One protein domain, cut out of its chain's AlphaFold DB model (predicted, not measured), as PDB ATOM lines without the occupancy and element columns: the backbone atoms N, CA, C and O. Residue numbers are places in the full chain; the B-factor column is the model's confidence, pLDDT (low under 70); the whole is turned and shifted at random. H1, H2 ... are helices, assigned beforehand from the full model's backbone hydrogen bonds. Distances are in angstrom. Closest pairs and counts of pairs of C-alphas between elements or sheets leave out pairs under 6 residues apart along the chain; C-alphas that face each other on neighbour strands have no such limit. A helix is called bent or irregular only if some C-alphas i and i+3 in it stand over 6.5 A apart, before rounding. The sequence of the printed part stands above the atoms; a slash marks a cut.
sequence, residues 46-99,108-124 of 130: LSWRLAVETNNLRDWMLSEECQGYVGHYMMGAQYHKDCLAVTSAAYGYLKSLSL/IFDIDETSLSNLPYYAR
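What this domain is: This is residues 46 to 99 and 108 to 124 of the 130 residues of an uncharacterized protein of Chenopodium quinoa (UniProt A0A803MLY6). What shape does the printed part make? It is a loose, elongated all-helix model in which H2 and the much longer H3 follow each other round a corner, while the short helices H1 and H4 lie to different sides of H2. Residues 84 to 99, of which 84 to 96 belong to H3, stick out as an arm that makes much of the length. What is it made of, and how large is it? The 71 printed residues hold four named helices, H1, H2, H3 and H4 in that order along the chain, and no named strand. The whole is loose, with a radius of gyration of the C-alphas of 14.7 A and spans of 48 by 27 by 21 A.

How they stand to each other: Where does H1 stand? H1, residues 46 to 53, and H2, residues 64 to 75, are near each other, with 9 pairs of C-alphas within 10 A. H1 is apart from H3, residues 77 to 96, and from H4, residues 119 to 122. How do H2 and H3 meet? They are close but not clearly touching, the closest C-alphas being those of Tyr 73 and Tyr 79, 5.8 A apart. Their lines stand at a steep tilt of 58 degrees, and they run the same way. What is close to H4? H2 and H4 are close but not clearly touching; their closest C-alphas, those of Met 74 and Leu 119, are 7.6 A apart. Are the helix backbones well formed? In H1 and H3 every O i to N i+4 pair is within hydrogen-bond range, in H2 6 of 8 are, and H4 is too short for such a pair. H2 is irregular, but only just: C-alphas 65 and 68 are 7.0 A apart.

Where its parts are: Where do the first helices lie? H1 begins at C-alpha 46, at (126.655, 157.189, 88.867), and is 10.6 A long from first to last C-alpha. H2 is 17.0 A long. Where do the later ones lie? H3, 28.7 A long, ends at C-alpha 96, at (106.530, 134.797, 74.819). H4, 5.2 A long, ends at C-alpha 122, at (138.934, 142.605, 89.887).

The domain as a whole: How far does it reach? The two C-alphas farthest apart are those of Glu 65 and Ser 98, 47.9 A. Is there a cut, and what are the links? Residues 100 to 107 are not printed, and C-alphas 99 and 108 are 16.0 A apart across the cut, which lies in the link from H3 to H4. The link from H1 to H2 is short and that from H2 to H3 is tight. How confident is the model? The mean pLDDT of the printed part is 92.5, and no printed residue is under 70.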
ATOM      1  N   LEU A  46     127.967 157.735  89.230       90.50
ATOM      2  CA  LEU A  46     126.655 157.189  88.867       90.50
ATOM      3  C   LEU A  46     126.267 157.587  87.436       90.50
ATOM      4  O   LEU A  46     125.854 156.743  86.644       90.50
ATOM      5  N   SER A  47     126.417 158.869  87.095       88.62
ATOM      6  CA  SER A  47     126.172 159.388  85.749       88.62
ATOM      7  C   SER A  47     127.159 158.814  84.736       88.62
ATOM      8  O   SER A  47     126.767 158.528  83.608       88.62
ATOM      9  N   TRP A  48     128.412 158.603  85.143       89.62
ATOM     10  CA  TRP A  48     129.410 157.889  84.356       89.62
ATOM     11  C   TRP A  48     128.973 156.449  84.069       89.62
ATOM     12  O   TRP A  48     128.902 156.092  82.896       89.62
ATOM     13  N   ARG A  49     128.579 155.662  85.086       92.31
ATOM     14  CA  ARG A  49     128.098 154.281  84.888       92.31
ATOM     15  C   ARG A  49     126.916 154.260  83.934       92.31
ATOM     16  O   ARG A  49     126.927 153.517  82.965       92.31
ATOM     17  N   LEU A  50     125.927 155.128  84.151       91.88
ATOM     18  CA  LEU A  50     124.780 155.224  83.250       91.88
ATOM     19  C   LEU A  50     125.212 155.535  81.810       91.88
ATOM     20  O   LEU A  50     124.697 154.924  80.878       91.88
ATOM     21  N   ALA A  51     126.143 156.470  81.611       89.44
ATOM     22  CA  ALA A  51     126.638 156.818  80.284       89.44
ATOM     23  C   ALA A  51     127.387 155.655  79.609       89.44
ATOM     24  O   ALA A  51     127.232 155.470  78.403       89.44
ATOM     25  N   VAL A  52     128.149 154.869  80.378       90.62
ATOM     26  CA  VAL A  52     128.817 153.641  79.921       90.62
ATOM     27  C   VAL A  52     127.792 152.579  79.511       90.62
ATOM     28  O   VAL A  52     127.798 152.151  78.360       90.62
ATOM     29  N   GLU A  53     126.858 152.227  80.399       93.44
ATOM     30  CA  GLU A  53     125.843 151.181  80.166       93.44
ATOM     31  C   GLU A  53     124.898 151.516  79.001       93.44
ATOM     32  O   GLU A  53     124.395 150.640  78.303       93.44
ATOM     33  N   THR A  54     124.659 152.808  78.762       92.44
ATOM     34  CA  THR A  54     123.825 153.290  77.647       92.44
ATOM     35  C   THR A  54     124.617 153.584  76.376       92.44
ATOM     36  O   THR A  54     124.056 154.123  75.423       92.44
ATOM     37  N   ASN A  55     125.910 153.237  76.340       89.44
ATOM     38  CA  ASN A  55     126.802 153.445  75.195       89.44
ATOM     39  C   ASN A  55     126.922 154.925  74.752       89.44
ATOM     40  O   ASN A  55     127.321 155.225  73.626       89.44
ATOM     41  N   ASN A  56     126.589 155.863  75.642       86.69
ATOM     42  CA  ASN A  56     126.761 157.303  75.440       86.69
ATOM     43  C   ASN A  56     128.217 157.737  75.664       86.69
ATOM     44  O   ASN A  56     128.661 158.737  75.096       86.69
ATOM     45  N   LEU A  57     128.956 156.986  76.482       83.62
ATOM     46  CA  LEU A  57     130.392 157.124  76.683       83.62
ATOM     47  C   LEU A  57     131.086 155.842  76.208       83.62
ATOM     48  O   LEU A  57     130.832 154.761  76.732       83.62
ATOM     49  N   ARG A  58     131.964 155.973  75.211       85.88
ATOM     50  CA  ARG A  58     132.689 154.869  74.558       85.88
ATOM     51  C   ARG A  58     134.192 155.051  74.714       85.88
ATOM     52  O   ARG A  58     134.640 156.174  74.944       85.88
ATOM     53  N   ASP A  59     134.939 153.956  74.571       88.31
ATOM     54  CA  ASP A  59     136.407 153.934  74.679       88.31
ATOM     55  C   ASP A  59     136.891 154.611  75.975       88.31
ATOM     56  O   ASP A  59     137.800 155.444  75.989       88.31
ATOM     57  N   TRP A  60     136.188 154.315  77.068       87.12
ATOM     58  CA  TRP A  60     136.409 154.922  78.369       87.12
ATOM     59  C   TRP A  60     137.472 154.166  79.159       87.12
ATOM     60  O   TRP A  60     137.682 152.969  78.980       87.12
ATOM     61  N   MET A  61     138.100 154.878  80.088       84.94
ATOM     62  CA  MET A  61     138.891 154.286  81.161       84.94
ATOM     63  C   MET A  61     138.241 154.647  82.489       84.94
ATOM     64  O   MET A  61     137.711 155.754  82.641       84.94
ATOM     65  N   LEU A  62     138.253 153.714  83.439       85.44
ATOM     66  CA  LEU A  62     137.786 154.011  84.784       85.44
ATOM     67  C   LEU A  62     138.742 155.022  85.420       85.44
ATOM     68  O   LEU A  62     139.947 154.797  85.482       85.44
ATOM     69  N   SER A  63     138.212 156.141  85.900       85.44
ATOM     70  CA  SER A  63     138.995 157.076  86.704       85.44
ATOM     71  C   SER A  63     139.196 156.528  88.117       85.44
ATOM     72  O   SER A  63     138.231 156.034  88.703       85.44
ATOM     73  N   GLU A  64     140.379 156.731  88.705       85.69
ATOM     74  CA  GLU A  64     140.696 156.335  90.093       85.69
ATOM     75  C   GLU A  64     139.623 156.780  91.105       85.69
ATOM     76  O   GLU A  64     139.228 156.017  91.981       85.69
ATOM     77  N   GLU A  65     139.050 157.978  90.933       85.69
ATOM     78  CA  GLU A  65     137.987 158.499  91.811       85.69
ATOM     79  C   GLU A  65     136.708 157.643  91.837       85.69
ATOM     80  O   GLU A  65     135.947 157.700  92.803       85.69
ATOM     81  N   CYS A  66     136.467 156.842  90.795       89.19
ATOM     82  CA  CYS A  66     135.290 155.989  90.670       89.19
ATOM     83  C   CYS A  66     135.559 154.519  90.997       89.19
ATOM     84  O   CYS A  66     134.599 153.751  91.040       89.19
ATOM     85  N   GLN A  67     136.799 154.119  91.298       89.44
ATOM     86  CA  GLN A  67     137.114 152.741  91.697       89.44
ATOM     87  C   GLN A  67     136.329 152.312  92.936       89.44
ATOM     88  O   GLN A  67     135.691 151.264  92.930       89.44
ATOM     89  N   GLY A  68     136.277 153.164  93.967       87.69
ATOM     90  CA  GLY A  68     135.478 152.892  95.165       87.69
ATOM     91  C   GLY A  68     133.986 152.749  94.854       87.69
ATOM     92  O   GLY A  68     133.335 151.828  95.343       87.69
ATOM     93  N   TYR A  69     133.445 153.611  93.985       92.75
ATOM     94  CA  TYR A  69     132.056 153.512  93.531       92.75
ATOM     95  C   TYR A  69     131.789 152.191  92.795       92.75
ATOM     96  O   TYR A  69     130.823 151.502  93.118       92.75
ATOM     97  N   VAL A  70     132.646 151.826  91.836       93.38
ATOM     98  CA  VAL A  70     132.521 150.578  91.070       93.38
ATOM     99  C   VAL A  70     132.638 149.375  91.996       93.38
ATOM    100  O   VAL A  70     131.789 148.494  91.935       93.38
ATOM    101  N   GLY A  71     133.603 149.365  92.916       92.38
ATOM    102  CA  GLY A  71     133.743 148.298  93.904       92.38
ATOM    103  C   GLY A  71     132.490 148.133  94.764       92.38
ATOM    104  O   GLY A  71     131.990 147.020  94.906       92.38
ATOM    105  N   HIS A  72     131.916 149.228  95.271       93.00
ATOM    106  CA  HIS A  72     130.656 149.181  96.017       93.00
ATOM    107  C   HIS A  72     129.467 148.712  95.173       93.00
ATOM    108  O   HIS A  72     128.621 147.978  95.679       93.00
ATOM    109  N   TYR A  73     129.390 149.119  93.907       94.62
ATOM    110  CA  TYR A  73     128.341 148.678  92.993       94.62
ATOM    111  C   TYR A  73     128.443 147.175  92.700       94.62
ATOM    112  O   TYR A  73     127.462 146.453  92.885       94.62
ATOM    113  N   MET A  74     129.634 146.714  92.302       94.88
ATOM    114  CA  MET A  74     129.911 145.342  91.867       94.88
ATOM    115  C   MET A  74     129.874 144.332  93.019       94.88
ATOM    116  O   MET A  74     129.379 143.222  92.842       94.88
ATOM    117  N   MET A  75     130.379 144.707  94.198       92.06
ATOM    118  CA  MET A  75     130.363 143.859  95.402       92.06
ATOM    119  C   MET A  75     129.080 144.015  96.225       92.06
ATOM    120  O   MET A  75     128.828 143.232  97.140       92.06
ATOM    121  N   GLY A  76     128.292 145.054  95.947       88.88
ATOM    122  CA  GLY A  76     127.024 145.318  96.609       88.88
ATOM    123  C   GLY A  76     125.850 144.592  95.959       88.88
ATOM    124  O   GLY A  76     125.959 143.910  94.943       88.88
ATOM    125  N   ALA A  77     124.664 144.789  96.532       92.50
ATOM    126  CA  ALA A  77     123.449 144.146  96.032       92.50
ATOM    127  C   ALA A  77     122.972 144.698  94.676       92.50
ATOM    128  O   ALA A  77     122.163 144.052  94.011       92.50
ATOM    129  N   GLN A  78     123.404 145.901  94.280       94.62
ATOM    130  CA  GLN A  78     122.854 146.567  93.100       94.62
ATOM    131  C   GLN A  78     123.248 145.858  91.802       94.62
ATOM    132  O   GLN A  78     122.363 145.592  90.997       94.62
ATOM    133  N   TYR A  79     124.518 145.472  91.634       94.44
ATOM    134  CA  TYR A  79     124.953 144.707  90.462       94.44
ATOM    135  C   TYR A  79     124.153 143.407  90.299       94.44
ATOM    136  O   TYR A  79     123.595 143.141  89.237       94.44
ATOM    137  N   HIS A  80     123.975 142.648  91.385       92.88
ATOM    138  CA  HIS A  80     123.165 141.429  91.366       92.88
ATOM    139  C   HIS A  80     121.697 141.688  90.977       92.88
ATOM    140  O   HIS A  80     121.134 140.961  90.156       92.88
ATOM    141  N   LYS A  81     121.072 142.733  91.538       97.00
ATOM    142  CA  LYS A  81     119.691 143.122  91.208       97.00
ATOM    143  C   LYS A  81     119.551 143.539  89.742       97.00
ATOM    144  O   LYS A  81     118.577 143.146  89.100       97.00
ATOM    145  N   ASP A  82     120.522 144.275  89.209       96.50
ATOM    146  CA  ASP A  82     120.554 144.689  87.805       96.50
ATOM    147  C   ASP A  82     120.676 143.452  86.881       96.50
ATOM    148  O   ASP A  82     119.876 143.293  85.953       96.50
ATOM    149  N   CYS A  83     121.575 142.501  87.187       96.06
ATOM    150  CA  CYS A  83     121.691 141.225  86.460       96.06
ATOM    151  C   CYS A  83     120.388 140.410  86.494       96.06
ATOM    152  O   CYS A  83     119.970 139.842  85.477       96.06
ATOM    153  N   LEU A  84     119.724 140.355  87.653       96.31
ATOM    154  CA  LEU A  84     118.451 139.655  87.814       96.31
ATOM    155  C   LEU A  84     117.348 140.296  86.967       96.31
ATOM    156  O   LEU A  84     116.564 139.576  86.342       96.31
ATOM    157  N   ALA A  85     117.290 141.627  86.917       97.44
ATOM    158  CA  ALA A  85     116.311 142.352  86.116       97.44
ATOM    159  C   ALA A  85     116.468 142.037  84.618       97.44
ATOM    160  O   ALA A  85     115.489 141.666  83.962       97.44
ATOM    161  N   VAL A  86     117.696 142.098  84.090       96.81
ATOM    162  CA  VAL A  86     117.984 141.795  82.675       96.81
ATOM    163  C   VAL A  86     117.695 140.328  82.350       96.81
ATOM    164  O   VAL A  86     117.017 140.035  81.363       96.81
ATOM    165  N   THR A  87     118.123 139.401  83.210       96.56
ATOM    166  CA  THR A  87     117.883 137.960  83.013       96.56
ATOM    167  C   THR A  87     116.391 137.629  83.052       96.56
ATOM    168  O   THR A  87     115.897 136.860  82.226       96.56
ATOM    169  N   SER A  88     115.639 138.254  83.961       97.50
ATOM    170  CA  SER A  88     114.186 138.081  84.057       97.50
ATOM    171  C   SER A  88     113.465 138.612  82.820       97.50
ATOM    172  O   SER A  88     112.542 137.960  82.327       97.50
ATOM    173  N   ALA A  89     113.896 139.758  82.286       97.56
ATOM    174  CA  ALA A  89     113.355 140.314  81.049       97.56
ATOM    175  C   ALA A  89     113.631 139.393  79.847       97.56
ATOM    176  O   ALA A  89     112.708 139.070  79.096       97.56
ATOM    177  N   ALA A  90     114.867 138.900  79.706       96.31
ATOM    178  CA  ALA A  90     115.248 137.957  78.655       96.31
ATOM    179  C   ALA A  90     114.451 136.644  78.740       96.31
ATOM    180  O   ALA A  90     113.909 136.166  77.741       96.31
ATOM    181  N   TYR A  91     114.301 136.091  79.946       95.38
ATOM    182  CA  TYR A  91     113.494 134.896  80.180       95.38
ATOM    183  C   TYR A  91     112.001 135.132  79.903       95.38
ATOM    184  O   TYR A  91     111.321 134.280  79.328       95.38
ATOM    185  N   GLY A  92     111.476 136.299  80.280       96.88
ATOM    186  CA  GLY A  92     110.116 136.723  79.948       96.88
ATOM    187  C   GLY A  92     109.878 136.753  78.439       96.88
ATOM    188  O   GLY A  92     108.898 136.178  77.962       96.88
ATOM    189  N   TYR A  93     110.812 137.342  77.690       95.25
ATOM    190  CA  TYR A  93     110.780 137.358  76.230       95.25
ATOM    191  C   TYR A  93     110.801 135.942  75.646       95.25
ATOM    192  O   TYR A  93     109.927 135.613  74.847       95.25
ATOM    193  N   LEU A  94     111.714 135.078  76.099       92.62
ATOM    194  CA  LEU A  94     111.791 133.676  75.670       92.62
ATOM    195  C   LEU A  94     110.460 132.937  75.814       92.62
ATOM    196  O   LEU A  94     110.027 132.261  74.883       92.62
ATOM    197  N   LYS A  95     109.783 133.101  76.955       93.12
ATOM    198  CA  LYS A  95     108.471 132.487  77.208       93.12
ATOM    199  C   LYS A  95     107.366 133.003  76.285       93.12
ATOM    200  O   LYS A  95     106.379 132.303  76.089       93.12
ATOM    201  N   SER A  96     107.509 134.213  75.745       94.56
ATOM    202  CA  SER A  96     106.530 134.797  74.819       94.56
ATOM    203  C   SER A  96     106.657 134.271  73.384       94.56
ATOM    204  O   SER A  96     105.755 134.477  72.571       94.56
ATOM    205  N   LEU A  97     107.755 133.583  73.052       91.50
ATOM    206  CA  LEU A  97     108.009 133.113  71.696       91.50
ATOM    207  C   LEU A  97     107.231 131.829  71.392       91.50
ATOM    208  O   LEU A  97     107.328 130.830  72.100       91.50
ATOM    209  N   SER A  98     106.530 131.814  70.256       89.50
ATOM    210  CA  SER A  98     106.008 130.577  69.671       89.50
ATOM    211  C   SER A  98     107.101 129.916  68.830       89.50
ATOM    212  O   SER A  98     107.293 130.228  67.651       89.50
ATOM    213  N   LEU A  99     107.876 129.036  69.462       86.81
ATOM    214  CA  LEU A  99     108.961 128.317  68.800       86.81
ATOM    215  C   LEU A  99     108.387 127.240  67.870       86.81
ATOM    216  O   LEU A  99     107.566 126.417  68.275       86.81
ATOM    217  N   ILE A 108     122.464 132.765  72.025       95.44
ATOM    218  CA  ILE A 108     123.909 132.974  72.097       95.44
ATOM    219  C   ILE A 108     124.189 133.760  73.370       95.44
ATOM    220  O   ILE A 108     123.522 134.757  73.640       95.44
ATOM    221  N   PHE A 109     125.163 133.292  74.138       95.69
ATOM    222  CA  PHE A 109     125.655 133.966  75.328       95.69
ATOM    223  C   PHE A 109     127.115 134.329  75.113       95.69
ATOM    224  O   PHE A 109     127.877 133.529  74.567       95.69
ATOM    225  N   ASP A 110     127.482 135.523  75.559       97.44
ATOM    226  CA  ASP A 110     128.879 135.853  75.793       97.44
ATOM    227  C   ASP A 110     129.382 135.140  77.063       97.44
ATOM    228  O   ASP A 110     128.587 134.651  77.880       97.44
ATOM    229  N   ILE A 111     130.700 135.039  77.212       97.06
ATOM    230  CA  ILE A 111     131.340 134.352  78.334       97.06
ATOM    231  C   ILE A 111     131.634 135.351  79.448       97.06
ATOM    232  O   ILE A 111     130.966 135.305  80.483       97.06
ATOM    233  N   ASP A 112     132.606 136.232  79.233       95.50
ATOM    234  CA  ASP A 112     133.122 137.140  80.253       95.50
ATOM    235  C   ASP A 112     132.070 138.187  80.641       95.50
ATOM    236  O   ASP A 112     131.347 138.719  79.801       95.50
ATOM    237  N   GLU A 113     131.911 138.412  81.947       92.62
ATOM    238  CA  GLU A 113     130.942 139.329  82.570       92.62
ATOM    239  C   GLU A 113     129.462 139.057  82.217       92.62
ATOM    240  O   GLU A 113     128.575 139.798  82.638       92.62
ATOM    241  N   THR A 114     129.178 137.958  81.509       94.62
ATOM    242  CA  THR A 114     127.830 137.559  81.079       94.62
ATOM    243  C   THR A 114     127.446 136.199  81.649       94.62
ATOM    244  O   THR A 114     126.504 136.094  82.432       94.62
ATOM    245  N   SER A 115     128.178 135.147  81.273       95.25
ATOM    246  CA  SER A 115     127.957 133.782  81.772       95.25
ATOM    247  C   SER A 115     128.931 133.417  82.892       95.25
ATOM    248  O   SER A 115     128.615 132.585  83.743       95.25
ATOM    249  N   LEU A 116     130.118 134.028  82.885       95.44
ATOM    250  CA  LEU A 116     131.180 133.846  83.862       95.44
ATOM    251  C   LEU A 116     131.617 135.210  84.395       95.44
ATOM    252  O   LEU A 116     131.756 136.164  83.643       95.44
ATOM    253  N   SER A 117     131.833 135.304  85.705       93.62
ATOM    254  CA  SER A 117     132.213 136.555  86.356       93.62
ATOM    255  C   SER A 117     133.716 136.609  86.622       93.62
ATOM    256  O   SER A 117     134.236 135.762  87.351       93.62
ATOM    257  N   ASN A 118     134.388 137.658  86.141       95.06
ATOM    258  CA  ASN A 118     135.754 138.001  86.541       95.06
ATOM    259  C   ASN A 118     135.800 138.855  87.820       95.06
ATOM    260  O   ASN A 118     136.866 139.324  88.223       95.06
ATOM    261  N   LEU A 119     134.671 139.033  88.518       94.06
ATOM    262  CA  LEU A 119     134.599 139.810  89.759       94.06
ATOM    263  C   LEU A 119     135.641 139.383  90.813       94.06
ATOM    264  O   LEU A 119     136.286 140.267  91.376       94.06
ATOM    265  N   PRO A 120     135.913 138.079  91.052       94.31
ATOM    266  CA  PRO A 120     136.952 137.674  92.003       94.31
ATOM    267  C   PRO A 120     138.372 138.099  91.607       94.31
ATOM    268  O   PRO A 120     139.254 138.160  92.461       94.31
ATOM    269  N   TYR A 121     138.628 138.342  90.320       95.12
ATOM    270  CA  TYR A 121     139.900 138.878  89.850       95.12
ATOM    271  C   TYR A 121     139.983 140.387  90.107       95.12
ATOM    272  O   TYR A 121     140.947 140.841  90.720       95.12
ATOM    273  N   TYR A 122     138.954 141.147  89.721       94.31
ATOM    274  CA  TYR A 122     138.934 142.605  89.887       94.31
ATOM    275  C   TYR A 122     138.831 143.067  91.346       94.31
ATOM    276  O   TYR A 122     139.353 144.125  91.687       94.31
ATOM    277  N   ALA A 123     138.216 142.265  92.221       93.44
ATOM    278  CA  ALA A 123     138.068 142.571  93.644       93.44
ATOM    279  C   ALA A 123     139.348 142.357  94.476       93.44
ATOM    280  O   ALA A 123     139.340 142.588  95.687       93.44
ATOM    281  N   ARG A 124     140.444 141.887  93.867       95.06
ATOM    282  CA  ARG A 124     141.715 141.686  94.574       95.06
ATOM    283  C   ARG A 124     142.321 143.025  95.002       95.06
ATOM    284  O   ARG A 124     142.243 143.969  94.219       95.06
TER     285      ARG A 124